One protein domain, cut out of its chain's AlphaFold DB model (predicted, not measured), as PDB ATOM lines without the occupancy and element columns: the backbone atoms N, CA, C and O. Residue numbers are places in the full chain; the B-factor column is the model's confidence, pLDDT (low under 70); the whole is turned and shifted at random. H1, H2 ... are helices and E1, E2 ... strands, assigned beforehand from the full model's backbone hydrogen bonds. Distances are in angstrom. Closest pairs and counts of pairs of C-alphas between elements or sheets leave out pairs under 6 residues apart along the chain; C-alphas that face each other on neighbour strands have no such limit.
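This is residues 23 to 132 of the 134 residues of the protein "Transposase IS4 family protein" of Mycolicibacterium smegmatis (UniProt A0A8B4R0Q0). Picture one long helix, H3, as a post in the middle, with an arm of two helices in line, H1 and H2, running off to one side and a thin two-stranded hairpin, E1 and E2, reaching far to the other. H4 and H5 sit at the last part of H3, with the hairpin between them along the chain; residues 23 to 42, with H1 and part of H2, stick out as a free arm. The printed part has 110 residues, in the order H1, H2, H3, H4, E1, E2, H5, and is mostly helix; its one sheet, E1 - E2, is antiparallel. The whole is flat and only just extended, close to loose, with a radius of gyration of the C-alphas of 20.0 A and spans of 73 by 42 by 22 A.

Find C-alpha 27 at (-43.964, -28.162, -26.398), where H1 begins; it runs to residue 35. H2, residues 38 to 49, covers 16.3 A. Look next at C-alpha 61, at (-2.107, -19.497, -17.619): from there H3 runs 35.9 A to residue 85. H4 holds residues 89 to 96, E1 residues 102 to 106 and E2 residues 109 to 113. H5, residues 119 to 132, covers 20.7 A and ends at C-alpha 132 at (-23.831, -33.733, 5.054).

Begin at the hub, H3, which touches H2, H4 and H5; the helix packing is mostly crossed, with no shallow tilt among these pairs. Residues 43 to 47 of H2 touch it at a steep tilt of 55 degrees, opposite ways; the closest C-alphas, of Ser 47 and Met 75, are 6.7 A apart. H4 only just touches H3, with 3 pairs of C-alphas within 8 A, the closest those of Ser 78 and Ile 89 at 5.9 A, and is about perpendicular at 81 degrees. Residues 124 to 128 of H5 touch H3, closest at the C-alphas of Thr 85 and Val 124, 5.7 A; at 72 degrees they are only just about perpendicular. H1 and H2 meet only through their link. In the hairpin E1 and E2, look for N 104 and O 111 at 2.8 A, within hydrogen-bond range. Every O i to N i+4 pair is within hydrogen-bond range in H1, H2, H3 and H4, and 8 of 10 are in H5.

Val 23 and Gly 107 have the two C-alphas farthest apart, 74.1 A. The printed part has no cut, and the link from H2 to H3, 11 residues, is long. The mean pLDDT of the printed part is 81.4; look for values under 70 at residues 47 to 48, 50 to 57, 100 to 105, 108 to 115 and 131 to 132.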
ATOM      1  N   VAL A  23     -37.667 -34.762 -29.668       92.81
ATOM      2  CA  VAL A  23     -38.842 -35.017 -30.526       92.81
ATOM      3  C   VAL A  23     -40.032 -35.665 -29.807       92.81
ATOM      4  O   VAL A  23     -41.147 -35.608 -30.309       92.81
ATOM      5  N   GLY A  24     -39.809 -36.284 -28.643       94.25
ATOM      6  CA  GLY A  24     -40.846 -36.995 -27.880       94.25
ATOM      7  C   GLY A  24     -41.460 -36.203 -26.723       94.25
ATOM      8  O   GLY A  24     -42.293 -36.743 -26.005       94.25
ATOM      9  N   GLN A  25     -41.028 -34.959 -26.500       95.56
ATOM     10  CA  GLN A  25     -41.498 -34.136 -25.385       95.56
ATOM     11  C   GLN A  25     -42.567 -33.139 -25.846       95.56
ATOM     12  O   GLN A  25     -42.489 -32.632 -26.968       95.56
ATOM     13  N   PRO A  26     -43.554 -32.808 -24.996       95.75
ATOM     14  CA  PRO A  26     -44.543 -31.797 -25.333       95.75
ATOM     15  C   PRO A  26     -43.892 -30.411 -25.420       95.75
ATOM     16  O   PRO A  26     -42.922 -30.109 -24.721       95.75
ATOM     17  N   ALA A  27     -44.468 -29.526 -26.237       93.06
ATOM     18  CA  ALA A  27     -43.964 -28.162 -26.398       93.06
ATOM     19  C   ALA A  27     -43.888 -27.392 -25.062       93.06
ATOM     20  O   ALA A  27     -42.944 -26.633 -24.856       93.06
ATOM     21  N   SER A  28     -44.829 -27.626 -24.137       94.38
ATOM     22  CA  SER A  28     -44.821 -27.030 -22.794       94.38
ATOM     23  C   SER A  28     -43.552 -27.371 -22.013       94.38
ATOM     24  O   SER A  28     -42.912 -26.469 -21.486       94.38
ATOM     25  N   PHE A  29     -43.123 -28.636 -22.031       94.81
ATOM     26  CA  PHE A  29     -41.885 -29.063 -21.377       94.81
ATOM     27  C   PHE A  29     -40.667 -28.312 -21.926       94.81
ATOM     28  O   PHE A  29     -39.821 -27.846 -21.164       94.81
ATOM     29  N   VAL A  30     -40.582 -28.163 -23.252       93.69
ATOM     30  CA  VAL A  30     -39.481 -27.436 -23.902       93.69
ATOM     31  C   VAL A  30     -39.482 -25.972 -23.465       93.69
ATOM     32  O   VAL A  30     -38.442 -25.440 -23.086       93.69
ATOM     33  N   ILE A  31     -40.648 -25.326 -23.477       93.12
ATOM     34  CA  ILE A  31     -40.808 -23.930 -23.056       93.12
ATOM     35  C   ILE A  31     -40.393 -23.757 -21.589       93.12
ATOM     36  O   ILE A  31     -39.620 -22.847 -21.286       93.12
ATOM     37  N   ASP A  32     -40.840 -24.645 -20.702       92.69
ATOM     38  CA  ASP A  32     -40.529 -24.598 -19.272       92.69
ATOM     39  C   ASP A  32     -39.040 -24.823 -19.002       92.69
ATOM     40  O   ASP A  32     -38.437 -24.080 -18.223       92.69
ATOM     41  N   ALA A  33     -38.407 -25.774 -19.693       90.38
ATOM     42  CA  ALA A  33     -36.967 -26.002 -19.602       90.38
ATOM     43  C   ALA A  33     -36.167 -24.767 -20.048       90.38
ATOM     44  O   ALA A  33     -35.222 -24.355 -19.373       90.38
ATOM     45  N   TYR A  34     -36.577 -24.120 -21.144       90.19
ATOM     46  CA  TYR A  34     -35.970 -22.861 -21.577       90.19
ATOM     47  C   TYR A  34     -36.249 -21.705 -20.613       90.19
ATOM     48  O   TYR A  34     -35.424 -20.797 -20.513       90.19
ATOM     49  N   HIS A  35     -37.372 -21.706 -19.891       90.50
ATOM     50  CA  HIS A  35     -37.576 -20.737 -18.821       90.50
ATOM     51  C   HIS A  35     -36.541 -20.927 -17.719       90.50
ATOM     52  O   HIS A  35     -35.959 -19.931 -17.316       90.50
ATOM     53  N   GLN A  36     -36.185 -22.158 -17.335       88.81
ATOM     54  CA  GLN A  36     -35.144 -22.418 -16.325       88.81
ATOM     55  C   GLN A  36     -33.737 -21.913 -16.701       88.81
ATOM     56  O   GLN A  36     -32.853 -21.865 -15.845       88.81
ATOM     57  N   LEU A  37     -33.503 -21.464 -17.939       87.25
ATOM     58  CA  LEU A  37     -32.215 -20.897 -18.353       87.25
ATOM     59  C   LEU A  37     -31.821 -19.649 -17.537       87.25
ATOM     60  O   LEU A  37     -30.635 -19.343 -17.407       87.25
ATOM     61  N   TRP A  38     -32.787 -18.977 -16.895       85.81
ATOM     62  CA  TRP A  38     -32.520 -17.876 -15.962       85.81
ATOM     63  C   TRP A  38     -31.610 -18.293 -14.790       85.81
ATOM     64  O   TRP A  38     -30.859 -17.464 -14.270       85.81
ATOM     65  N   HIS A  39     -31.617 -19.571 -14.382       81.00
ATOM     66  CA  HIS A  39     -30.712 -20.088 -13.350       81.00
ATOM     67  C   HIS A  39     -29.243 -19.953 -13.768       81.00
ATOM     68  O   HIS A  39     -28.394 -19.576 -12.956       81.00
ATOM     69  N   ILE A  40     -28.954 -20.189 -15.049       79.31
ATOM     70  CA  ILE A  40     -27.619 -20.035 -15.628       79.31
ATOM     71  C   ILE A  40     -27.221 -18.555 -15.631       79.31
ATOM     72  O   ILE A  40     -26.116 -18.203 -15.217       79.31
ATOM     73  N   GLU A  41     -28.130 -17.659 -16.021       80.38
ATOM     74  CA  GLU A  41     -27.878 -16.212 -15.968       80.38
ATOM     75  C   GLU A  41     -27.602 -15.721 -14.543       80.38
ATOM     76  O   GLU A  41     -26.695 -14.910 -14.327       80.38
ATOM     77  N   LYS A  42     -28.354 -16.231 -13.558       80.31
ATOM     78  CA  LYS A  42     -28.131 -15.944 -12.139       80.31
ATOM     79  C   LYS A  42     -26.729 -16.391 -11.716       80.31
ATOM     80  O   LYS A  42     -26.001 -15.590 -11.130       80.31
ATOM     81  N   ALA A  43     -26.330 -17.613 -12.064       75.06
ATOM     82  CA  ALA A  43     -25.000 -18.142 -11.772       75.06
ATOM     83  C   ALA A  43     -23.889 -17.283 -12.406       75.06
ATOM     84  O   ALA A  43     -22.939 -16.890 -11.726       75.06
ATOM     85  N   PHE A  44     -24.043 -16.876 -13.671       73.25
ATOM     86  CA  PHE A  44     -23.102 -15.962 -14.328       73.25
ATOM     87  C   PHE A  44     -23.050 -14.578 -13.674       73.25
ATOM     88  O   PHE A  44     -21.975 -13.977 -13.599       73.25
ATOM     89  N   ARG A  45     -24.182 -14.054 -13.192       77.81
ATOM     90  CA  ARG A  45     -24.238 -12.770 -12.479       77.81
ATOM     91  C   ARG A  45     -23.483 -12.843 -11.151       77.81
ATOM     92  O   ARG A  45     -22.656 -11.967 -10.896       77.81
ATOM     93  N   MET A  46     -23.707 -13.898 -10.367       70.12
ATOM     94  CA  MET A  46     -22.992 -14.151  -9.108       70.12
ATOM     95  C   MET A  46     -21.489 -14.325  -9.350       70.12
ATOM     96  O   MET A  46     -20.672 -13.665  -8.713       70.12
ATOM     97  N   SER A  47     -21.123 -15.129 -10.351       69.31
ATOM     98  CA  SER A  47     -19.735 -15.329 -10.784       69.31
ATOM     99  C   SER A  47     -19.016 -14.004 -11.055       69.31
ATOM    100  O   SER A  47     -17.907 -13.760 -10.587       69.31
ATOM    101  N   LYS A  48     -19.675 -13.098 -11.785       67.44
ATOM    102  CA  LYS A  48     -19.082 -11.826 -12.210       67.44
ATOM    103  C   LYS A  48     -19.002 -10.787 -11.093       67.44
ATOM    104  O   LYS A  48     -18.008 -10.067 -11.050       67.44
ATOM    105  N   HIS A  49     -20.039 -10.651 -10.266       71.56
ATOM    106  CA  HIS A  49     -20.136  -9.566  -9.282       71.56
ATOM    107  C   HIS A  49     -19.699  -9.978  -7.879       71.56
ATOM    108  O   HIS A  49     -18.969  -9.227  -7.240       71.56
ATOM    109  N   ASP A  50     -20.123 -11.152  -7.416       63.09
ATOM    110  CA  ASP A  50     -19.846 -11.616  -6.055       63.09
ATOM    111  C   ASP A  50     -18.499 -12.347  -5.980       63.09
ATOM    112  O   ASP A  50     -17.748 -12.152  -5.028       63.09
ATOM    113  N   LEU A  51     -18.170 -13.146  -7.004       64.94
ATOM    114  CA  LEU A  51     -16.955 -13.976  -7.040       64.94
ATOM    115  C   LEU A  51     -15.833 -13.409  -7.923       64.94
ATOM    116  O   LEU A  51     -14.756 -13.993  -7.990       64.94
ATOM    117  N   GLN A  52     -16.071 -12.275  -8.592       69.62
ATOM    118  CA  GLN A  52     -15.090 -11.577  -9.431       69.62
ATOM    119  C   GLN A  52     -14.366 -12.496 -10.432       69.62
ATOM    120  O   GLN A  52     -13.151 -12.423 -10.606       69.62
ATOM    121  N   ALA A  53     -15.113 -13.332 -11.154       62.72
ATOM    122  CA  ALA A  53     -14.637 -14.246 -12.200       62.72
ATOM    123  C   ALA A  53     -14.072 -13.565 -13.464       62.72
ATOM    124  O   ALA A  53     -14.265 -14.029 -14.586       62.72
ATOM    125  N   ARG A  54     -13.426 -12.412 -13.306       68.44
ATOM    126  CA  ARG A  54     -12.807 -11.637 -14.369       68.44
ATOM    127  C   ARG A  54     -11.300 -11.637 -14.109       68.44
ATOM    128  O   ARG A  54     -10.832 -10.763 -13.380       68.44
ATOM    129  N   PRO A  55     -10.539 -12.601 -14.657       66.00
ATOM    130  CA  PRO A  55      -9.084 -12.604 -14.563       66.00
ATOM    131  C   PRO A  55      -8.519 -11.485 -15.454       66.00
ATOM    132  O   PRO A  55      -8.022 -11.731 -16.544       66.00
ATOM    133  N   ILE A  56      -8.677 -10.229 -15.028       64.69
ATOM    134  CA  ILE A  56      -8.297  -9.040 -15.814       64.69
ATOM    135  C   ILE A  56      -6.785  -8.807 -15.737       64.69
ATOM    136  O   ILE A  56      -6.181  -8.367 -16.709       64.69
ATOM    137  N   TYR A  57      -6.173  -9.134 -14.595       66.62
ATOM    138  CA  TYR A  57      -4.758  -8.872 -14.306       66.62
ATOM    139  C   TYR A  57      -3.912 -10.153 -14.195       66.62
ATOM    140  O   TYR A  57      -2.778 -10.113 -13.726       66.62
ATOM    141  N   HIS A  58      -4.462 -11.303 -14.595       70.44
ATOM    142  CA  HIS A  58      -3.723 -12.564 -14.638       70.44
ATOM    143  C   HIS A  58      -3.217 -12.802 -16.060       70.44
ATOM    144  O   HIS A  58      -4.009 -12.945 -16.986       70.44
ATOM    145  N   HIS A  59      -1.896 -12.849 -16.220       76.81
ATOM    146  CA  HIS A  59      -1.248 -13.078 -17.518       76.81
ATOM    147  C   HIS A  59      -0.666 -14.490 -17.646       76.81
ATOM    148  O   HIS A  59      -0.481 -14.987 -18.753       76.81
ATOM    149  N   LEU A  60      -0.411 -15.151 -16.514       88.06
ATOM    150  CA  LEU A  60       0.043 -16.537 -16.476       88.06
ATOM    151  C   LEU A  60      -1.159 -17.475 -16.556       88.06
ATOM    152  O   LEU A  60      -2.121 -17.325 -15.798       88.06
ATOM    153  N   ARG A  61      -1.072 -18.471 -17.444       86.88
ATOM    154  CA  ARG A  61      -2.107 -19.497 -17.619       86.88
ATOM    155  C   ARG A  61      -2.484 -20.155 -16.291       86.88
ATOM    156  O   ARG A  61      -3.668 -20.248 -15.989       86.88
ATOM    157  N   GLU A  62      -1.493 -20.519 -15.482       88.19
ATOM    158  CA  GLU A  62      -1.710 -21.151 -14.176       88.19
ATOM    159  C   GLU A  62      -2.538 -20.270 -13.231       88.19
ATOM    160  O   GLU A  62      -3.461 -20.750 -12.578       88.19
ATOM    161  N   SER A  63      -2.281 -18.958 -13.193       85.12
ATOM    162  CA  SER A  63      -3.074 -18.025 -12.384       85.12
ATOM    163  C   SER A  63      -4.518 -17.906 -12.869       85.12
ATOM    164  O   SER A  63      -5.430 -17.799 -12.053       85.12
ATOM    165  N   ILE A  64      -4.741 -17.943 -14.185       84.31
ATOM    166  CA  ILE A  64      -6.089 -17.919 -14.766       84.31
ATOM    167  C   ILE A  64      -6.845 -19.199 -14.394       84.31
ATOM    168  O   ILE A  64      -7.982 -19.124 -13.927       84.31
ATOM    169  N   GLU A  65      -6.219 -20.363 -14.570       87.44
ATOM    170  CA  GLU A  65      -6.816 -21.662 -14.243       87.44
ATOM    171  C   GLU A  65      -7.125 -21.779 -12.747       87.44
ATOM    172  O   GLU A  65      -8.230 -22.189 -12.381       87.44
ATOM    173  N   ALA A  66      -6.205 -21.352 -11.879       88.00
ATOM    174  CA  ALA A  66      -6.421 -21.327 -10.437       88.00
ATOM    175  C   ALA A  66      -7.593 -20.408 -10.056       88.00
ATOM    176  O   ALA A  66      -8.482 -20.823  -9.309       88.00
ATOM    177  N   HIS A  67      -7.643 -19.188 -10.607       83.94
ATOM    178  CA  HIS A  67      -8.728 -18.238 -10.337       83.94
ATOM    179  C   HIS A  67     -10.088 -18.794 -10.765       83.94
ATOM    180  O   HIS A  67     -11.038 -18.786  -9.983       83.94
ATOM    181  N   LEU A  68     -10.181 -19.330 -11.985       84.81
ATOM    182  CA  LEU A  68     -11.417 -19.928 -12.489       84.81
ATOM    183  C   LEU A  68     -11.838 -21.148 -11.664       84.81
ATOM    184  O   LEU A  68     -13.023 -21.291 -11.365       84.81
ATOM    185  N   SER A  69     -10.889 -21.981 -11.239       89.88
ATOM    186  CA  SER A  69     -11.169 -23.142 -10.388       89.88
ATOM    187  C   SER A  69     -11.761 -22.721  -9.042       89.88
ATOM    188  O   SER A  69     -12.790 -23.252  -8.621       89.88
ATOM    189  N   ILE A  70     -11.167 -21.712  -8.395       87.56
ATOM    190  CA  ILE A  70     -11.665 -21.159  -7.128       87.56
ATOM    191  C   ILE A  70     -13.060 -20.557  -7.314       87.56
ATOM    192  O   ILE A  70     -13.949 -20.808  -6.504       87.56
ATOM    193  N   VAL A  71     -13.278 -19.799  -8.390       85.62
ATOM    194  CA  VAL A  71     -14.581 -19.207  -8.718       85.62
ATOM    195  C   VAL A  71     -15.653 -20.280  -8.892       85.62
ATOM    196  O   VAL A  71     -16.745 -20.139  -8.346       85.62
ATOM    197  N   VAL A  72     -15.371 -21.344  -9.647       85.62
ATOM    198  CA  VAL A  72     -16.338 -22.424  -9.896       85.62
ATOM    199  C   VAL A  72     -16.660 -23.164  -8.598       85.62
ATOM    200  O   VAL A  72     -17.836 -23.374  -8.295       85.62
ATOM    201  N   ALA A  73     -15.650 -23.478  -7.783       89.75
ATOM    202  CA  ALA A  73     -15.855 -24.089  -6.472       89.75
ATOM    203  C   ALA A  73     -16.690 -23.186  -5.548       89.75
ATOM    204  O   ALA A  73     -17.671 -23.630  -4.951       89.75
ATOM    205  N   ALA A  74     -16.359 -21.893  -5.475       88.19
ATOM    206  CA  ALA A  74     -17.104 -20.925  -4.681       88.19
ATOM    207  C   ALA A  74     -18.551 -20.764  -5.173       88.19
ATOM    208  O   ALA A  74     -19.455 -20.582  -4.359       88.19
ATOM    209  N   MET A  75     -18.797 -20.875  -6.480       86.81
ATOM    210  CA  MET A  75     -20.142 -20.849  -7.055       86.81
ATOM    211  C   MET A  75     -20.959 -22.073  -6.643       86.81
ATOM    212  O   MET A  75     -22.106 -21.908  -6.231       86.81
ATOM    213  N   ALA A  76     -20.372 -23.272  -6.696       89.12
ATOM    214  CA  ALA A  76     -21.028 -24.502  -6.258       89.12
ATOM    215  C   ALA A  76     -21.399 -24.443  -4.767       89.12
ATOM    216  O   ALA A  76     -22.549 -24.688  -4.404       89.12
ATOM    217  N   VAL A  77     -20.459 -24.015  -3.914       89.69
ATOM    218  CA  VAL A  77     -20.702 -23.826  -2.472       89.69
ATOM    219  C   VAL A  77     -21.777 -22.770  -2.228       89.69
ATOM    220  O   VAL A  77     -22.670 -22.971  -1.408       89.69
ATOM    221  N   SER A  78     -21.726 -21.651  -2.954       89.19
ATOM    222  CA  SER A  78     -22.730 -20.592  -2.828       89.19
ATOM    223  C   SER A  78     -24.114 -21.109  -3.195       89.19
ATOM    224  O   SER A  78     -25.056 -20.886  -2.443       89.19
ATOM    225  N   HIS A  79     -24.235 -21.832  -4.310       87.31
ATOM    226  CA  HIS A  79     -25.502 -22.409  -4.738       87.31
ATOM    227  C   HIS A  79     -26.060 -23.379  -3.696       87.31
ATOM    228  O   HIS A  79     -27.218 -23.238  -3.322       87.31
ATOM    229  N   PHE A  80     -25.226 -24.280  -3.171       90.44
ATOM    230  CA  PHE A  80     -25.610 -25.204  -2.103       90.44
ATOM    231  C   PHE A  80     -26.127 -24.477  -0.853       90.44
ATOM    232  O   PHE A  80     -27.164 -24.834  -0.301       90.44
ATOM    233  N   ILE A  81     -25.451 -23.410  -0.420       90.62
ATOM    234  CA  ILE A  81     -25.916 -22.609   0.719       90.62
ATOM    235  C   ILE A  81     -27.268 -21.964   0.403       90.62
ATOM    236  O   ILE A  81     -28.175 -22.018   1.235       90.62
ATOM    237  N   GLU A  82     -27.434 -21.359  -0.776       90.50
ATOM    238  CA  GLU A  82     -28.696 -20.712  -1.146       90.50
ATOM    239  C   GLU A  82     -29.855 -21.715  -1.230       90.50
ATOM    240  O   GLU A  82     -30.943 -21.410  -0.741       90.50
ATOM    241  N   THR A  83     -29.640 -22.906  -1.801       90.06
ATOM    242  CA  THR A  83     -30.684 -23.935  -1.939       90.06
ATOM    243  C   THR A  83     -31.099 -24.514  -0.593       90.06
ATOM    244  O   THR A  83     -32.293 -24.640  -0.336       90.06
ATOM    245  N   GLN A  84     -30.143 -24.796   0.292       91.75
ATOM    246  CA  GLN A  84     -30.427 -25.390   1.603       91.75
ATOM    247  C   GLN A  84     -31.059 -24.406   2.589       91.75
ATOM    248  O   GLN A  84     -31.859 -24.768   3.453       91.75
ATOM    249  N   THR A  85     -30.679 -23.132   2.502       91.75
ATOM    250  CA  THR A  85     -30.987 -22.158   3.559       91.75
ATOM    251  C   THR A  85     -32.012 -21.116   3.131       91.75
ATOM    252  O   THR A  85     -32.632 -20.481   3.989       91.75
ATOM    253  N   GLY A  86     -32.189 -20.913   1.821       90.81
ATOM    254  CA  GLY A  86     -32.983 -19.828   1.243       90.81
ATOM    255  C   GLY A  86     -32.353 -18.440   1.410       90.81
ATOM    256  O   GLY A  86     -32.941 -17.439   1.000       90.81
ATOM    257  N   TRP A  87     -31.173 -18.330   2.029       92.81
ATOM    258  CA  TRP A  87     -30.469 -17.057   2.151       92.81
ATOM    259  C   TRP A  87     -29.717 -16.745   0.869       92.81
ATOM    260  O   TRP A  87     -29.070 -17.619   0.311       92.81
ATOM    261  N   SER A  88     -29.722 -15.478   0.449       88.19
ATOM    262  CA  SER A  88     -28.789 -15.041  -0.589       88.19
ATOM    263  C   SER A  88     -27.351 -15.142  -0.087       88.19
ATOM    264  O   SER A  88     -27.073 -14.854   1.085       88.19
ATOM    265  N   ILE A  89     -26.412 -15.461  -0.981       87.06
ATOM    266  CA  ILE A  89     -24.996 -15.570  -0.609       87.06
ATOM    267  C   ILE A  89     -24.471 -14.275   0.022       87.06
ATOM    268  O   ILE A  89     -23.738 -14.303   1.008       87.06
ATOM    269  N   LYS A  90     -24.927 -13.114  -0.466       84.69
ATOM    270  CA  LYS A  90     -24.569 -11.800   0.081       84.69
ATOM    271  C   LYS A  90     -25.019 -11.637   1.532       84.69
ATOM    272  O   LYS A  90     -24.261 -11.102   2.343       84.69
ATOM    273  N   LYS A  91     -26.238 -12.084   1.867       90.12
ATOM    274  CA  LYS A  91     -26.735 -12.089   3.250       90.12
ATOM    275  C   LYS A  91     -25.877 -13.025   4.094       90.12
ATOM    276  O   LYS A  91     -25.345 -12.585   5.108       90.12
ATOM    277  N   PHE A  92     -25.684 -14.263   3.639       90.69
ATOM    278  CA  PHE A  92     -24.897 -15.266   4.351       90.69
ATOM    279  C   PHE A  92     -23.477 -14.780   4.657       90.69
ATOM    280  O   PHE A  92     -23.094 -14.715   5.822       90.69
ATOM    281  N   VAL A  93     -22.728 -14.341   3.642       87.44
ATOM    282  CA  VAL A  93     -21.348 -13.855   3.800       87.44
ATOM    283  C   VAL A  93     -21.292 -12.637   4.720       87.44
ATOM    284  O   VAL A  93     -20.425 -12.571   5.588       87.44
ATOM    285  N   ARG A  94     -22.211 -11.670   4.584       87.38
ATOM    286  CA  ARG A  94     -22.221 -10.465   5.433       87.38
ATOM    287  C   ARG A  94     -22.516 -10.786   6.897       87.38
ATOM    288  O   ARG A  94     -21.909 -10.160   7.766       87.38
ATOM    289  N   THR A  95     -23.424 -11.723   7.160       89.31
ATOM    290  CA  THR A  95     -23.758 -12.157   8.520       89.31
ATOM    291  C   THR A  95     -22.617 -12.989   9.102       89.31
ATOM    292  O   THR A  95     -22.078 -12.626  10.142       89.31
ATOM    293  N   ALA A  96     -22.168 -14.032   8.398       87.75
ATOM    294  CA  ALA A  96     -21.133 -14.948   8.874       87.75
ATOM    295  C   ALA A  96     -19.763 -14.272   9.055       87.75
ATOM    296  O   ALA A  96     -19.066 -14.559  10.022       87.75
ATOM    297  N   ARG A  97     -19.378 -13.318   8.191       85.12
ATOM    298  CA  ARG A  97     -18.067 -12.637   8.262       85.12
ATOM    299  C   ARG A  97     -17.819 -11.914   9.591       85.12
ATOM    300  O   ARG A  97     -16.655 -11.712   9.940       85.12
ATOM    301  N   ARG A  98     -18.882 -11.501  10.290       82.75
ATOM    302  CA  ARG A  98     -18.809 -10.803  11.586       82.75
ATOM    303  C   ARG A  98     -18.401 -11.729  12.728       82.75
ATOM    304  O   ARG A  98     -17.741 -11.277  13.654       82.75
ATOM    305  N   TYR A  99     -18.744 -13.009  12.630       80.25
ATOM    306  CA  TYR A  99     -18.503 -13.991  13.677       80.25
ATOM    307  C   TYR A  99     -17.232 -14.765  13.347       80.25
ATOM    308  O   TYR A  99     -17.205 -15.625  12.469       80.25
ATOM    309  N   ARG A 100     -16.146 -14.416  14.034       68.25
ATOM    310  CA  ARG A 100     -14.860 -15.110  13.942       68.25
ATOM    311  C   ARG A 100     -14.462 -15.579  15.327       68.25
ATOM    312  O   ARG A 100     -14.478 -14.794  16.268       68.25
ATOM    313  N   THR A 101     -14.067 -16.840  15.440       67.06
ATOM    314  CA  THR A 101     -13.499 -17.364  16.681       67.06
ATOM    315  C   THR A 101     -12.090 -16.812  16.842       67.06
ATOM    316  O   THR A 101     -11.215 -17.112  16.029       67.06
ATOM    317  N   VAL A 102     -11.857 -16.006  17.878       67.31
ATOM    318  CA  VAL A 102     -10.520 -15.499  18.199       67.31
ATOM    319  C   VAL A 102      -9.971 -16.302  19.371       67.31
ATOM    320  O   VAL A 102     -10.574 -16.363  20.442       67.31
ATOM    321  N   LYS A 103      -8.810 -16.931  19.172       64.56
ATOM    322  CA  LYS A 103      -8.031 -17.521  20.264       64.56
ATOM    323  C   LYS A 103      -7.086 -16.447  20.792       64.56
ATOM    324  O   LYS A 103      -6.119 -16.098  20.124       64.56
ATOM    325  N   ILE A 104      -7.386 -15.904  21.966       69.00
ATOM    326  CA  ILE A 104      -6.550 -14.918  22.650       69.00
ATOM    327  C   ILE A 104      -5.630 -15.680  23.603       69.00
ATOM    328  O   ILE A 104      -6.092 -16.352  24.521       69.00
ATOM    329  N   LYS A 105      -4.317 -15.595  23.391       64.25
ATOM    330  CA  LYS A 105      -3.334 -16.143  24.329       64.25
ATOM    331  C   LYS A 105      -2.998 -15.078  25.374       64.25
ATOM    332  O   LYS A 105      -2.375 -14.076  25.039       64.25
ATOM    333  N   ALA A 106      -3.405 -15.297  26.621       73.06
ATOM    334  CA  ALA A 106      -3.095 -14.447  27.766       73.06
ATOM    335  C   ALA A 106      -2.184 -15.229  28.730       73.06
ATOM    336  O   ALA A 106      -2.640 -16.073  29.502       73.06
ATOM    337  N   GLY A 107      -0.869 -15.000  28.641       78.19
ATOM    338  CA  GLY A 107       0.127 -15.739  29.428       78.19
ATOM    339  C   GLY A 107       0.170 -17.234  29.074       78.19
ATOM    340  O   GLY A 107       0.392 -17.598  27.916       78.19
ATOM    341  N   THR A 108      -0.040 -18.104  30.066       69.62
ATOM    342  CA  THR A 108      -0.146 -19.568  29.897       69.62
ATOM    343  C   THR A 108      -1.535 -20.042  29.464       69.62
ATOM    344  O   THR A 108      -1.680 -21.200  29.078       69.62
ATOM    345  N   GLN A 109      -2.556 -19.181  29.488       65.62
ATOM    346  CA  GLN A 109      -3.935 -19.559  29.180       65.62
ATOM    347  C   GLN A 109      -4.329 -19.120  27.765       65.62
ATOM    348  O   GLN A 109      -4.049 -18.002  27.331       65.62
ATOM    349  N   THR A 110      -4.993 -20.012  27.026       67.56
ATOM    350  CA  THR A 110      -5.606 -19.681  25.731       67.56
ATOM    351  C   THR A 110      -7.100 -19.495  25.950       67.56
ATOM    352  O   THR A 110      -7.828 -20.467  26.133       67.56
ATOM    353  N   LEU A 111      -7.558 -18.249  25.944       64.94
ATOM    354  CA  LEU A 111      -8.968 -17.899  26.055       64.94
ATOM    355  C   LEU A 111      -9.583 -17.897  24.652       64.94
ATOM    356  O   LEU A 111      -9.108 -17.211  23.749       64.94
ATOM    357  N   THR A 112     -10.640 -18.681  24.452       60.97
ATOM    358  CA  THR A 112     -11.423 -18.632  23.210       60.97
ATOM    359  C   THR A 112     -12.531 -17.609  23.403       60.97
ATOM    360  O   THR A 112     -13.505 -17.883  24.099       60.97
ATOM    361  N   ALA A 113     -12.375 -16.426  22.814       59.28
ATOM    362  CA  ALA A 113     -13.437 -15.434  22.769       59.28
ATOM    363  C   ALA A 113     -14.315 -15.733  21.547       59.28
ATOM    364  O   ALA A 113     -13.857 -15.659  20.401       59.28
ATOM    365  N   ALA A 114     -15.567 -16.114  21.795       61.78
ATOM    366  CA  ALA A 114     -16.582 -16.294  20.768       61.78
ATOM    367  C   ALA A 114     -17.814 -15.467  21.146       61.78
ATOM    368  O   ALA A 114     -18.399 -15.673  22.207       61.78
ATOM    369  N   ASP A 115     -18.188 -14.531  20.276       67.31
ATOM    370  CA  ASP A 115     -19.484 -13.857  20.350       67.31
ATOM    371  C   ASP A 115     -20.578 -14.894  20.028       67.31
ATOM    372  O   ASP A 115     -20.437 -15.610  19.022       67.31
ATOM    373  N   PRO A 116     -21.620 -15.066  20.866       73.06
ATOM    374  CA  PRO A 116     -22.692 -16.007  20.577       73.06
ATOM    375  C   PRO A 116     -23.321 -15.726  19.210       73.06
ATOM    376  O   PRO A 116     -23.767 -14.621  18.906       73.06
ATOM    377  N   LEU A 117     -23.372 -16.770  18.381       79.19
ATOM    378  CA  LEU A 117     -24.002 -16.711  17.066       79.19
ATOM    379  C   LEU A 117     -25.487 -16.326  17.208       79.19
ATOM    380  O   LEU A 117     -26.188 -16.965  18.007       79.19
ATOM    381  N   PRO A 118     -25.976 -15.365  16.404       84.88
ATOM    382  CA  PRO A 118     -27.391 -15.069  16.260       84.88
ATOM    383  C   PRO A 118     -28.196 -16.322  15.928       84.88
ATOM    384  O   PRO A 118     -27.718 -17.207  15.211       84.88
ATOM    385  N   GLU A 119     -29.432 -16.379  16.420       85.38
ATOM    386  CA  GLU A 119     -30.286 -17.557  16.257       85.38
ATOM    387  C   GLU A 119     -30.577 -17.871  14.783       85.38
ATOM    388  O   GLU A 119     -30.587 -19.028  14.366       85.38
ATOM    389  N   ASP A 120     -30.712 -16.835  13.956       88.25
ATOM    390  CA  ASP A 120     -30.938 -16.981  12.523       88.25
ATOM    391  C   ASP A 120     -29.725 -17.602  11.804       88.25
ATOM    392  O   ASP A 120     -29.893 -18.498  10.975       88.25
ATOM    393  N   LEU A 121     -28.499 -17.201  12.157       87.56
ATOM    394  CA  LEU A 121     -27.272 -17.804  11.632       87.56
ATOM    395  C   LEU A 121     -27.075 -19.237  12.153       87.56
ATOM    396  O   LEU A 121     -26.653 -20.109  11.394       87.56
ATOM    397  N   ARG A 122     -27.413 -19.511  13.418       87.56
ATOM    398  CA  ARG A 122     -27.360 -20.865  13.992       87.56
ATOM    399  C   ARG A 122     -28.279 -21.824  13.236       87.56
ATOM    400  O   ARG A 122     -27.827 -22.890  12.823       87.56
ATOM    401  N   ALA A 123     -29.529 -21.428  12.997       89.56
ATOM    402  CA  ALA A 123     -30.494 -22.232  12.251       89.56
ATOM    403  C   ALA A 123     -30.016 -22.530  10.818       89.56
ATOM    404  O   ALA A 123     -30.130 -23.657  10.338       89.56
ATOM    405  N   VAL A 124     -29.426 -21.539  10.145       90.75
ATOM    406  CA  VAL A 124     -28.826 -21.695   8.810       90.75
ATOM    407  C   VAL A 124     -27.679 -22.705   8.816       90.75
ATOM    408  O   VAL A 124     -27.634 -23.580   7.955       90.75
ATOM    409  N   LEU A 125     -26.773 -22.625   9.794       89.19
ATOM    410  CA  LEU A 125     -25.650 -23.561   9.914       89.19
ATOM    411  C   LEU A 125     -26.118 -24.994  10.208       89.19
ATOM    412  O   LEU A 125     -25.525 -25.943   9.699       89.19
ATOM    413  N   ILE A 126     -27.193 -25.160  10.985       90.00
ATOM    414  CA  ILE A 126     -27.806 -26.471  11.231       90.00
ATOM    415  C   ILE A 126     -28.342 -27.069   9.925       90.00
ATOM    416  O   ILE A 126     -28.051 -28.228   9.642       90.00
ATOM    417  N   LYS A 127     -29.054 -26.283   9.103       89.12
ATOM    418  CA  LYS A 127     -29.559 -26.744   7.795       89.12
ATOM    419  C   LYS A 127     -28.437 -27.210   6.868       89.12
ATOM    420  O   LYS A 127     -28.545 -28.269   6.272       89.12
ATOM    421  N   ILE A 128     -27.334 -26.462   6.813       88.81
ATOM    422  CA  ILE A 128     -26.146 -26.829   6.022       88.81
ATOM    423  C   ILE A 128     -25.539 -28.159   6.503       88.81
ATOM    424  O   ILE A 128     -25.087 -28.958   5.690       88.81
ATOM    425  N   ARG A 129     -25.511 -28.399   7.821       84.25
ATOM    426  CA  ARG A 129     -24.923 -29.613   8.410       84.25
ATOM    427  C   ARG A 129     -25.812 -30.849   8.255       84.25
ATOM    428  O   ARG A 129     -25.271 -31.942   8.132       84.25
ATOM    429  N   ALA A 130     -27.133 -30.685   8.297       71.75
ATOM    430  CA  ALA A 130     -28.085 -31.794   8.251       71.75
ATOM    431  C   ALA A 130     -27.987 -32.612   6.951       71.75
ATOM    432  O   ALA A 130     -28.149 -33.825   6.995       71.75
ATOM    433  N   ASP A 131     -27.632 -31.973   5.836       61.50
ATOM    434  CA  ASP A 131     -27.510 -32.621   4.523       61.50
ATOM    435  C   ASP A 131     -26.178 -33.375   4.320       61.50
ATOM    436  O   ASP A 131     -26.071 -34.232   3.452       61.50
ATOM    437  N   GLY A 132     -25.150 -33.083   5.129       53.38
ATOM    438  CA  GLY A 132     -23.831 -33.733   5.054       53.38
ATOM    439  C   GLY A 132     -23.698 -35.015   5.886       53.38
ATOM    440  O   GLY A 132     -22.590 -35.526   6.026       53.38
TER     441      GLY A 132